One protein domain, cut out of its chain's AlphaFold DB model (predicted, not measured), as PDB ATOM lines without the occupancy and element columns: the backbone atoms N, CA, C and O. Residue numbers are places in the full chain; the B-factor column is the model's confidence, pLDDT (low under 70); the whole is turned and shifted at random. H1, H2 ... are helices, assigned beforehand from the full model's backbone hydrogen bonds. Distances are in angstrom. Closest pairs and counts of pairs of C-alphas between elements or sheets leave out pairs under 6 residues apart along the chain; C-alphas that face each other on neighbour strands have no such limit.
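What this domain is: This is residues 379 to 462 of the 480 residues of an uncharacterized protein of Candidatus Brocadia sapporoensis (UniProt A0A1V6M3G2). What shape do these atoms make? Three short helices, H1, H2 and H3, stand in a row, each running the opposite way to the one before; the longest helix, H4, passes near H3, and its residues 451 to 461 stick out as a free arm. A long unnamed stretch, residues 406 to 423, swings out between H2 and H3. What is it built of, and how large? The printed part has 84 residues, with four named helices in the order H1, H2, H3, H4 and no named strand, and its class is all helix. It is elongated, 47 by 28 by 18 A, and only just loose, close to compact, with a radius of gyration of the C-alphas of 14.5 A.

How they stand to each other: What does the longest helix meet? H4, residues 440 to 461, touches no helix; it and H3, residues 424 to 433, are near each other, their closest C-alphas 8.4 A apart. How do the short helices stand? H3 and H2, residues 398 to 405, form a helical hairpin: they touch, closest at the C-alphas of Pro 424 and Phe 405, 5.8 A, at a shallow tilt of 22 degrees, opposite ways. H2 and H1, residues 380 to 391, form another, touching closest at the C-alphas of Leu 404 and Ala 384, 5.8 A, at a steep tilt of 44 degrees, opposite ways. H1 is apart from H3 and H4, and H2 is apart from H4. Are the helix backbones complete? In H1, H2, H3 and H4 every O i to N i+4 pair is within hydrogen-bond range.

Where its parts are: Where is H4? It runs 31.6 A from C-alpha 440 at (-24.031, 53.694, 20.726) to C-alpha 461 at (-10.720, 26.441, 29.610). How long are the others? H1 is 16.0 A from first to last C-alpha, beginning at (-29.217, 47.084, -1.786); H3 is 14.5 A and H2 10.7 A.

The domain as a whole: How far does it reach? The C-alphas of Tyr 379 and Asn 462, the two farthest apart, are 47.2 A from each other, and the printed part has no cut. Which link is long? H2 to H3, with 18 residues, of which 415 to 420 stand free. Where is confidence low? Residues 412 to 423 and 457 to 462 have pLDDT under 70.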
ATOM      1  N   TYR A 379     -32.482  49.047  -4.623       86.44
ATOM      2  CA  TYR A 379     -31.095  48.630  -4.808       86.44
ATOM      3  C   TYR A 379     -30.387  48.485  -3.447       86.44
ATOM      4  O   TYR A 379     -30.320  49.459  -2.691       86.44
ATOM      5  N   PRO A 380     -29.789  47.317  -3.118       86.25
ATOM      6  CA  PRO A 380     -29.217  47.084  -1.786       86.25
ATOM      7  C   PRO A 380     -28.087  48.054  -1.405       86.25
ATOM      8  O   PRO A 380     -27.909  48.361  -0.229       86.25
ATOM      9  N   LEU A 381     -27.348  48.578  -2.390       89.12
ATOM     10  CA  LEU A 381     -26.322  49.600  -2.166       89.12
ATOM     11  C   LEU A 381     -26.926  50.903  -1.628       89.12
ATOM     12  O   LEU A 381     -26.397  51.487  -0.687       89.12
ATOM     13  N   ILE A 382     -28.045  51.344  -2.205       88.81
ATOM     14  CA  ILE A 382     -28.718  52.583  -1.811       88.81
ATOM     15  C   ILE A 382     -29.289  52.442  -0.402       88.81
ATOM     16  O   ILE A 382     -29.076  53.333   0.417       88.81
ATOM     17  N   LYS A 383     -29.903  51.294  -0.081       86.88
ATOM     18  CA  LYS A 383     -30.333  50.982   1.291       86.88
ATOM     19  C   LYS A 383     -29.173  51.018   2.280       86.88
ATOM     20  O   LYS A 383     -29.296  51.612   3.344       86.88
ATOM     21  N   ALA A 384     -28.027  50.435   1.926       88.00
ATOM     22  CA  ALA A 384     -26.846  50.452   2.785       88.00
ATOM     23  C   ALA A 384     -26.349  51.883   3.047       88.00
ATOM     24  O   ALA A 384     -26.085  52.239   4.194       88.00
ATOM     25  N   ILE A 385     -26.273  52.720   2.008       89.81
ATOM     26  CA  ILE A 385     -25.877  54.131   2.132       89.81
ATOM     27  C   ILE A 385     -26.881  54.904   2.996       89.81
ATOM     28  O   ILE A 385     -26.471  55.599   3.924       89.81
ATOM     29  N   GLN A 386     -28.185  54.763   2.733       87.38
ATOM     30  CA  GLN A 386     -29.237  55.380   3.547       87.38
ATOM     31  C   GLN A 386     -29.110  54.954   5.010       87.38
ATOM     32  O   GLN A 386     -29.124  55.806   5.900       87.38
ATOM     33  N   ASN A 387     -28.890  53.662   5.257       88.06
ATOM     34  CA  ASN A 387     -28.734  53.148   6.605       88.06
ATOM     35  C   ASN A 387     -27.493  53.722   7.305       88.06
ATOM     36  O   ASN A 387     -27.567  54.112   8.465       88.06
ATOM     37  N   ILE A 388     -26.365  53.872   6.610       89.06
ATOM     38  CA  ILE A 388     -25.167  54.508   7.179       89.06
ATOM     39  C   ILE A 388     -25.436  55.974   7.547       89.06
ATOM     40  O   ILE A 388     -25.072  56.413   8.639       89.06
ATOM     41  N   LEU A 389     -26.090  56.733   6.663       89.06
ATOM     42  CA  LEU A 389     -26.374  58.156   6.882       89.06
ATOM     43  C   LEU A 389     -27.349  58.384   8.044       89.06
ATOM     44  O   LEU A 389     -27.216  59.352   8.794       89.06
ATOM     45  N   LEU A 390     -28.323  57.490   8.199       87.50
ATOM     46  CA  LEU A 390     -29.354  57.579   9.226       87.50
ATOM     47  C   LEU A 390     -28.920  56.969  10.571       87.50
ATOM     48  O   LEU A 390     -29.513  57.297  11.597       87.50
ATOM     49  N   LEU A 391     -27.860  56.150  10.595       88.19
ATOM     50  CA  LEU A 391     -27.437  55.353  11.755       88.19
ATOM     51  C   LEU A 391     -27.273  56.199  13.024       88.19
ATOM     52  O   LEU A 391     -27.743  55.832  14.097       88.19
ATOM     53  N   LYS A 392     -26.618  57.359  12.884       86.25
ATOM     54  CA  LYS A 392     -26.379  58.291  13.993       86.25
ATOM     55  C   LYS A 392     -27.652  59.024  14.415       86.25
ATOM     56  O   LYS A 392     -27.805  59.332  15.592       86.25
ATOM     57  N   ARG A 393     -28.542  59.332  13.467       84.19
ATOM     58  CA  ARG A 393     -29.803  60.035  13.742       84.19
ATOM     59  C   ARG A 393     -30.761  59.153  14.539       84.19
ATOM     60  O   ARG A 393     -31.389  59.643  15.466       84.19
ATOM     61  N   GLU A 394     -30.819  57.870  14.198       84.25
ATOM     62  CA  GLU A 394     -31.659  56.867  14.867       84.25
ATOM     63  C   GLU A 394     -30.953  56.212  16.073       84.25
ATOM     64  O   GLU A 394     -31.349  55.134  16.515       84.25
ATOM     65  N   ASP A 395     -29.876  56.831  16.576       87.19
ATOM     66  CA  ASP A 395     -29.086  56.371  17.723       87.19
ATOM     67  C   ASP A 395     -28.754  54.867  17.666       87.19
ATOM     68  O   ASP A 395     -28.996  54.106  18.601       87.19
ATOM     69  N   PHE A 396     -28.232  54.405  16.525       89.19
ATOM     70  CA  PHE A 396     -27.830  53.011  16.310       89.19
ATOM     71  C   PHE A 396     -28.959  52.006  16.610       89.19
ATOM     72  O   PHE A 396     -28.750  50.978  17.262       89.19
ATOM     73  N   TYR A 397     -30.178  52.297  16.147       89.06
ATOM     74  CA  TYR A 397     -31.331  51.408  16.284       89.06
ATOM     75  C   TYR A 397     -31.035  49.991  15.765       89.06
ATOM     76  O   TYR A 397     -30.560  49.797  14.645       89.06
ATOM     77  N   ARG A 398     -31.320  48.965  16.576       89.81
ATOM     78  CA  ARG A 398     -30.835  47.601  16.317       89.81
ATOM     79  C   ARG A 398     -31.233  47.007  14.959       89.81
ATOM     80  O   ARG A 398     -30.335  46.505  14.287       89.81
ATOM     81  N   PRO A 399     -32.514  47.011  14.537       88.44
ATOM     82  CA  PRO A 399     -32.904  46.481  13.227       88.44
ATOM     83  C   PRO A 399     -32.105  47.079  12.068       88.44
ATOM     84  O   PRO A 399     -31.729  46.364  11.148       88.44
ATOM     85  N   MET A 400     -31.777  48.362  12.166       86.69
ATOM     86  CA  MET A 400     -31.035  49.102  11.157       86.69
ATOM     87  C   MET A 400     -29.551  48.709  11.103       86.69
ATOM     88  O   MET A 400     -28.988  48.535  10.025       86.69
ATOM     89  N   VAL A 401     -28.924  48.510  12.270       87.69
ATOM     90  CA  VAL A 401     -27.556  47.969  12.374       87.69
ATOM     91  C   VAL A 401     -27.492  46.556  11.782       87.69
ATOM     92  O   VAL A 401     -26.564  46.238  11.044       87.69
ATOM     93  N   MET A 402     -28.496  45.720  12.063       87.88
ATOM     94  CA  MET A 402     -28.563  44.355  11.526       87.88
ATOM     95  C   MET A 402     -28.780  44.336  10.012       87.88
ATOM     96  O   MET A 402     -28.127  43.564   9.317       87.88
ATOM     97  N   GLU A 403     -29.640  45.208   9.482       86.56
ATOM     98  CA  GLU A 403     -29.820  45.357   8.034       86.56
ATOM     99  C   GLU A 403     -28.522  45.810   7.351       86.56
ATOM    100  O   GLU A 403     -28.183  45.319   6.274       86.56
ATOM    101  N   LEU A 404     -27.753  46.697   7.995       87.50
ATOM    102  CA  LEU A 404     -26.446  47.110   7.494       87.50
ATOM    103  C   LEU A 404     -25.456  45.938   7.467       87.50
ATOM    104  O   LEU A 404     -24.828  45.723   6.437       87.50
ATOM    105  N   PHE A 405     -25.357  45.142   8.537       84.56
ATOM    106  CA  PHE A 405     -24.502  43.945   8.566       84.56
ATOM    107  C   PHE A 405     -24.936  42.862   7.571       84.56
ATOM    108  O   PHE A 405     -24.087  42.143   7.049       84.56
ATOM    109  N   GLY A 406     -26.232  42.754   7.276       82.25
ATOM    110  CA  GLY A 406     -26.759  41.860   6.242       82.25
ATOM    111  C   GLY A 406     -26.516  42.341   4.806       82.25
ATOM    112  O   GLY A 406     -26.776  41.595   3.862       82.25
ATOM    113  N   SER A 407     -26.032  43.573   4.608       84.75
ATOM    114  CA  SER A 407     -25.808  44.128   3.275       84.75
ATOM    115  C   SER A 407     -24.557  43.541   2.611       84.75
ATOM    116  O   SER A 407     -23.475  43.573   3.203       84.75
ATOM    117  N   PRO A 408     -24.622  43.126   1.329       81.69
ATOM    118  CA  PRO A 408     -23.452  42.621   0.604       81.69
ATOM    119  C   PRO A 408     -22.363  43.688   0.391       81.69
ATOM    120  O   PRO A 408     -21.223  43.357   0.054       81.69
ATOM    121  N   TYR A 409     -22.714  44.965   0.580       81.69
ATOM    122  CA  TYR A 409     -21.826  46.113   0.417       81.69
ATOM    123  C   TYR A 409     -21.145  46.545   1.720       81.69
ATOM    124  O   TYR A 409     -20.207  47.337   1.674       81.69
ATOM    125  N   PHE A 410     -21.579  46.024   2.868       78.19
ATOM    126  CA  PHE A 410     -20.988  46.338   4.165       78.19
ATOM    127  C   PHE A 410     -20.146  45.157   4.654       78.19
ATOM    128  O   PHE A 410     -20.529  44.394   5.538       78.19
ATOM    129  N   LYS A 411     -18.980  44.976   4.029       73.44
ATOM    130  CA  LYS A 411     -18.039  43.924   4.418       73.44
ATOM    131  C   LYS A 411     -17.160  44.428   5.552       73.44
ATOM    132  O   LYS A 411     -16.376  45.356   5.366       73.44
ATOM    133  N   ILE A 412     -17.285  43.801   6.716       66.75
ATOM    134  CA  ILE A 412     -16.348  43.998   7.821       66.75
ATOM    135  C   ILE A 412     -15.019  43.365   7.379       66.75
ATOM    136  O   ILE A 412     -15.031  42.193   6.992       66.75
ATOM    137  N   PRO A 413     -13.893  44.103   7.366       61.72
ATOM    138  CA  PRO A 413     -12.601  43.507   7.051       61.72
ATOM    139  C   PRO A 413     -12.330  42.358   8.026       61.72
ATOM    140  O   PRO A 413     -12.543  42.503   9.232       61.72
ATOM    141  N   SER A 414     -11.909  41.206   7.500       55.72
ATOM    142  CA  SER A 414     -11.507  40.060   8.317       55.72
ATOM    143  C   SER A 414     -10.410  40.512   9.272       55.72
ATOM    144  O   SER A 414      -9.380  41.021   8.835       55.72
ATOM    145  N   CYS A 415     -10.650  40.378  10.574       50.84
ATOM    146  CA  CYS A 415      -9.627  40.658  11.569       50.84
ATOM    147  C   CYS A 415      -8.577  39.543  11.456       50.84
ATOM    148  O   CYS A 415      -8.913  38.370  11.624       50.84
ATOM    149  N   ASP A 416      -7.344  39.893  11.088       48.75
ATOM    150  CA  ASP A 416      -6.260  38.946  10.816       48.75
ATOM    151  C   ASP A 416      -6.026  37.999  12.006       48.75
ATOM    152  O   ASP A 416      -5.553  38.425  13.061       48.75
ATOM    153  N   SER A 417      -6.396  36.722  11.832       50.38
ATOM    154  CA  SER A 417      -5.862  35.495  12.478       50.38
ATOM    155  C   SER A 417      -6.871  34.336  12.524       50.38
ATOM    156  O   SER A 417      -6.490  33.214  12.844       50.38
ATOM    157  N   THR A 418      -8.139  34.547  12.168       49.91
ATOM    158  CA  THR A 418      -9.135  33.466  12.070       49.91
ATOM    159  C   THR A 418     -10.003  33.669  10.832       49.91
ATOM    160  O   THR A 418     -10.544  34.751  10.628       49.91
ATOM    161  N   GLU A 419     -10.177  32.627  10.014       47.44
ATOM    162  CA  GLU A 419     -11.105  32.578   8.864       47.44
ATOM    163  C   GLU A 419     -12.593  32.654   9.291       47.44
ATOM    164  O   GLU A 419     -13.478  32.086   8.652       47.44
ATOM    165  N   LEU A 420     -12.908  33.334  10.396       53.12
ATOM    166  CA  LEU A 420     -14.278  33.591  10.798       53.12
ATOM    167  C   LEU A 420     -14.804  34.776   9.994       53.12
ATOM    168  O   LEU A 420     -14.563  35.938  10.320       53.12
ATOM    169  N   ILE A 421     -15.564  34.475   8.947       56.50
ATOM    170  CA  ILE A 421     -16.435  35.462   8.313       56.50
ATOM    171  C   ILE A 421     -17.587  35.705   9.299       56.50
ATOM    172  O   ILE A 421     -18.356  34.776   9.561       56.50
ATOM    173  N   PRO A 422     -17.723  36.905   9.892       61.25
ATOM    174  CA  PRO A 422     -18.790  37.170  10.845       61.25
ATOM    175  C   PRO A 422     -20.148  37.053  10.141       61.25
ATOM    176  O   PRO A 422     -20.513  37.911   9.339       61.25
ATOM    177  N   HIS A 423     -20.895  35.983  10.429       69.06
ATOM    178  CA  HIS A 423     -22.227  35.788   9.862       69.06
ATOM    179  C   HIS A 423     -23.217  36.762  10.529       69.06
ATOM    180  O   HIS A 423     -23.250  36.827  11.765       69.06
ATOM    181  N   PRO A 424     -24.047  37.498   9.767       74.81
ATOM    182  CA  PRO A 424     -25.022  38.443  10.324       74.81
ATOM    183  C   PRO A 424     -25.964  37.823  11.370       74.81
ATOM    184  O   PRO A 424     -26.317  38.475  12.353       74.81
ATOM    185  N   ASP A 425     -26.299  36.538  11.225       80.00
ATOM    186  CA  ASP A 425     -27.187  35.815  12.149       80.00
ATOM    187  C   ASP A 425     -26.615  35.692  13.570       80.00
ATOM    188  O   ASP A 425     -27.358  35.732  14.555       80.00
ATOM    189  N   LEU A 426     -25.287  35.589  13.702       81.38
ATOM    190  CA  LEU A 426     -24.620  35.518  15.005       81.38
ATOM    191  C   LEU A 426     -24.712  36.862  15.739       81.38
ATOM    192  O   LEU A 426     -24.951  36.898  16.948       81.38
ATOM    193  N   TRP A 427     -24.603  37.972  15.002       81.88
ATOM    194  CA  TRP A 427     -24.807  39.319  15.536       81.88
ATOM    195  C   TRP A 427     -26.272  39.580  15.912       81.88
ATOM    196  O   TRP A 427     -26.548  40.213  16.940       81.88
ATOM    197  N   ASP A 428     -27.226  39.056  15.138       84.94
ATOM    198  CA  ASP A 428     -28.659  39.141  15.442       84.94
ATOM    199  C   ASP A 428     -28.988  38.395  16.751       84.94
ATOM    200  O   ASP A 428     -29.641  38.957  17.640       84.94
ATOM    201  N   ALA A 429     -28.457  37.180  16.926       85.81
ATOM    202  CA  ALA A 429     -28.622  36.385  18.142       85.81
ATOM    203  C   ALA A 429     -27.960  37.035  19.372       85.81
ATOM    204  O   ALA A 429     -28.607  37.190  20.414       85.81
ATOM    205  N   LEU A 430     -26.701  37.471  19.248       85.00
ATOM    206  CA  LEU A 430     -25.948  38.108  20.333       85.00
ATOM    207  C   LEU A 430     -26.630  39.396  20.810       85.00
ATOM    208  O   LEU A 430     -26.846  39.588  22.005       85.00
ATOM    209  N   SER A 431     -27.036  40.261  19.880       87.94
ATOM    210  CA  SER A 431     -27.689  41.532  20.218       87.94
ATOM    211  C   SER A 431     -29.046  41.346  20.912       87.94
ATOM    212  O   SER A 431     -29.378  42.133  21.801       87.94
ATOM    213  N   ARG A 432     -29.817  40.300  20.565       88.25
ATOM    214  CA  ARG A 432     -31.045  39.926  21.298       88.25
ATOM    215  C   ARG A 432     -30.734  39.440  22.704       88.25
ATOM    216  O   ARG A 432     -31.383  39.901  23.640       88.25
ATOM    217  N   ARG A 433     -29.747  38.548  22.857       86.88
ATOM    218  CA  ARG A 433     -29.334  38.012  24.166       86.88
ATOM    219  C   ARG A 433     -28.910  39.129  25.118       86.88
ATOM    220  O   ARG A 433     -29.260  39.097  26.291       86.88
ATOM    221  N   LEU A 434     -28.231  40.143  24.588       87.44
ATOM    222  CA  LEU A 434     -27.772  41.304  25.349       87.44
ATOM    223  C   LEU A 434     -28.835  42.371  25.610       87.44
ATOM    224  O   LEU A 434     -28.555  43.356  26.294       87.44
ATOM    225  N   GLY A 435     -30.043  42.203  25.066       85.69
ATOM    226  CA  GLY A 435     -31.129  43.167  25.218       85.69
ATOM    227  C   GLY A 435     -30.835  44.528  24.579       85.69
ATOM    228  O   GLY A 435     -31.395  45.534  25.015       85.69
ATOM    229  N   ILE A 436     -29.967  44.581  23.564       89.06
ATOM    230  CA  ILE A 436     -29.605  45.832  22.894       89.06
ATOM    231  C   ILE A 436     -30.787  46.292  22.031       89.06
ATOM    232  O   ILE A 436     -31.332  45.520  21.243       89.06
ATOM    233  N   ARG A 437     -31.206  47.553  22.179       84.38
ATOM    234  CA  ARG A 437     -32.328  48.140  21.417       84.38
ATOM    235  C   ARG A 437     -31.883  49.330  20.564       84.38
ATOM    236  O   ARG A 437     -32.185  49.367  19.374       84.38
ATOM    237  N   SER A 438     -31.151  50.254  21.175       85.56
ATOM    238  CA  SER A 438     -30.557  51.458  20.582       85.56
ATOM    239  C   SER A 438     -29.482  52.006  21.536       85.56
ATOM    240  O   SER A 438     -29.348  51.508  22.660       85.56
ATOM    241  N   GLY A 439     -28.733  53.016  21.101       86.88
ATOM    242  CA  GLY A 439     -27.706  53.716  21.868       86.88
ATOM    243  C   GLY A 439     -26.305  53.218  21.565       86.88
ATOM    244  O   GLY A 439     -25.974  52.091  21.930       86.88
ATOM    245  N   ILE A 440     -25.445  54.057  20.975       87.44
ATOM    246  CA  ILE A 440     -24.031  53.694  20.726       87.44
ATOM    247  C   ILE A 440     -23.311  53.272  22.012       87.44
ATOM    248  O   ILE A 440     -22.569  52.295  22.028       87.44
ATOM    249  N   GLU A 441     -23.585  53.964  23.116       88.31
ATOM    250  CA  GLU A 441     -23.008  53.652  24.423       88.31
ATOM    251  C   GLU A 441     -23.514  52.305  24.948       88.31
ATOM    252  O   GLU A 441     -22.738  51.515  25.481       88.31
ATOM    253  N   CYS A 442     -24.800  52.006  24.737       87.31
ATOM    254  CA  CYS A 442     -25.402  50.725  25.098       87.31
ATOM    255  C   CYS A 442     -24.781  49.579  24.289       87.31
ATOM    256  O   CYS A 442     -24.400  48.559  24.865       87.31
ATOM    257  N   TRP A 443     -24.613  49.771  22.977       88.31
ATOM    258  CA  TRP A 443     -23.913  48.833  22.100       88.31
ATOM    259  C   TRP A 443     -22.505  48.534  22.613       88.31
ATOM    260  O   TRP A 443     -22.175  47.375  22.857       88.31
ATOM    261  N   LEU A 444     -21.692  49.571  22.825       89.62
ATOM    262  CA  LEU A 444     -20.303  49.415  23.254       89.62
ATOM    263  C   LEU A 444     -20.195  48.784  24.648       89.62
ATOM    264  O   LEU A 444     -19.414  47.853  24.833       89.62
ATOM    265  N   ALA A 445     -21.001  49.229  25.616       88.25
ATOM    266  CA  ALA A 445     -20.950  48.721  26.985       88.25
ATOM    267  C   ALA A 445     -21.346  47.239  27.077       88.25
ATOM    268  O   ALA A 445     -20.684  46.459  27.761       88.25
ATOM    269  N   ARG A 446     -22.416  46.833  26.379       87.38
ATOM    270  CA  ARG A 446     -22.911  45.447  26.403       87.38
ATOM    271  C   ARG A 446     -21.990  44.490  25.653       87.38
ATOM    272  O   ARG A 446     -21.781  43.373  26.117       87.38
ATOM    273  N   LEU A 447     -21.419  44.928  24.531       87.06
ATOM    274  CA  LEU A 447     -20.442  44.128  23.792       87.06
ATOM    275  C   LEU A 447     -19.130  43.974  24.571       87.06
ATOM    276  O   LEU A 447     -18.563  42.885  24.593       87.06
ATOM    277  N   GLU A 448     -18.676  45.022  25.258       87.31
ATOM    278  CA  GLU A 448     -17.486  44.947  26.110       87.31
ATOM    279  C   GLU A 448     -17.693  44.010  27.308       87.31
ATOM    280  O   GLU A 448     -16.788  43.253  27.659       87.31
ATOM    281  N   GLN A 449     -18.889  44.009  27.908       84.38
ATOM    282  CA  GLN A 449     -19.241  43.077  28.981       84.38
ATOM    283  C   GLN A 449     -19.125  41.617  28.518       84.38
ATOM    284  O   GLN A 449     -18.474  40.818  29.188       84.38
ATOM    285  N   GLU A 450     -19.700  41.266  27.365       83.81
ATOM    286  CA  GLU A 450     -19.595  39.901  26.826       83.81
ATOM    287  C   GLU A 450     -18.173  39.540  26.431       83.81
ATOM    288  O   GLU A 450     -17.745  38.414  26.664       83.81
ATOM    289  N   ARG A 451     -17.418  40.485  25.864       84.75
ATOM    290  CA  ARG A 451     -16.015  40.256  25.520       84.75
ATOM    291  C   ARG A 451     -15.204  39.871  26.756       84.75
ATOM    292  O   ARG A 451     -14.399  38.948  26.676       84.75
ATOM    293  N   ARG A 452     -15.433  40.532  27.896       81.38
ATOM    294  CA  ARG A 452     -14.784  40.189  29.174       81.38
ATOM    295  C   ARG A 452     -15.183  38.802  29.662       81.38
ATOM    296  O   ARG A 452     -14.295  38.007  29.938       81.38
ATOM    297  N   VAL A 453     -16.478  38.482  29.662       80.06
ATOM    298  CA  VAL A 453     -16.982  37.154  30.060       80.06
ATOM    299  C   VAL A 453     -16.392  36.044  29.184       80.06
ATOM    300  O   VAL A 453     -15.942  35.024  29.695       80.06
ATOM    301  N   LEU A 454     -16.338  36.246  27.866       77.81
ATOM    302  CA  LEU A 454     -15.737  35.286  26.937       77.81
ATOM    303  C   LEU A 454     -14.224  35.159  27.140       77.81
ATOM    304  O   LEU A 454     -13.691  34.060  27.044       77.81
ATOM    305  N   THR A 455     -13.533  36.255  27.455       76.00
ATOM    306  CA  THR A 455     -12.092  36.218  27.751       76.00
ATOM    307  C   THR A 455     -11.818  35.474  29.064       76.00
ATOM    308  O   THR A 455     -10.892  34.675  29.118       76.00
ATOM    309  N   GLU A 456     -12.641  35.668  30.099       70.19
ATOM    310  CA  GLU A 456     -12.547  34.946  31.379       70.19
ATOM    311  C   GLU A 456     -12.844  33.442  31.223       70.19
ATOM    312  O   GLU A 456     -12.147  32.615  31.809       70.19
ATOM    313  N   LEU A 457     -13.806  33.070  30.370       60.69
ATOM    314  CA  LEU A 457     -14.107  31.670  30.039       60.69
ATOM    315  C   LEU A 457     -12.971  30.990  29.257       60.69
ATOM    316  O   LEU A 457     -12.626  29.853  29.557       60.69
ATOM    317  N   VAL A 458     -12.342  31.687  28.306       59.97
ATOM    318  CA  VAL A 458     -11.190  31.158  27.548       59.97
ATOM    319  C   VAL A 458      -9.941  31.015  28.430       59.97
ATOM    320  O   VAL A 458      -9.108  30.145  28.184       59.97
ATOM    321  N   VAL A 459      -9.793  31.840  29.470       56.12
ATOM    322  CA  VAL A 459      -8.710  31.688  30.456       56.12
ATOM    323  C   VAL A 459      -8.958  30.481  31.369       56.12
ATOM    324  O   VAL A 459      -8.004  29.777  31.681       56.12
ATOM    325  N   HIS A 460     -10.210  30.186  31.737       50.22
ATOM    326  CA  HIS A 460     -10.537  28.997  32.533       50.22
ATOM    327  C   HIS A 460     -10.504  27.674  31.747       50.22
ATOM    328  O   HIS A 460     -10.104  26.671  32.324       50.22
ATOM    329  N   ASP A 461     -10.826  27.657  30.448       42.69
ATOM    330  CA  ASP A 461     -10.720  26.441  29.610       42.69
ATOM    331  C   ASP A 461      -9.267  26.067  29.247       42.69
ATOM    332  O   ASP A 461      -9.000  24.942  28.831       42.69
ATOM    333  N   ASN A 462      -8.303  26.983  29.409       42.06
ATOM    334  CA  ASN A 462      -6.873  26.675  29.262       42.06
ATOM    335  C   ASN A 462      -6.224  26.165  30.567       42.06
ATOM    336  O   ASN A 462      -5.055  25.776  30.552       42.06
TER     337      ASN A 462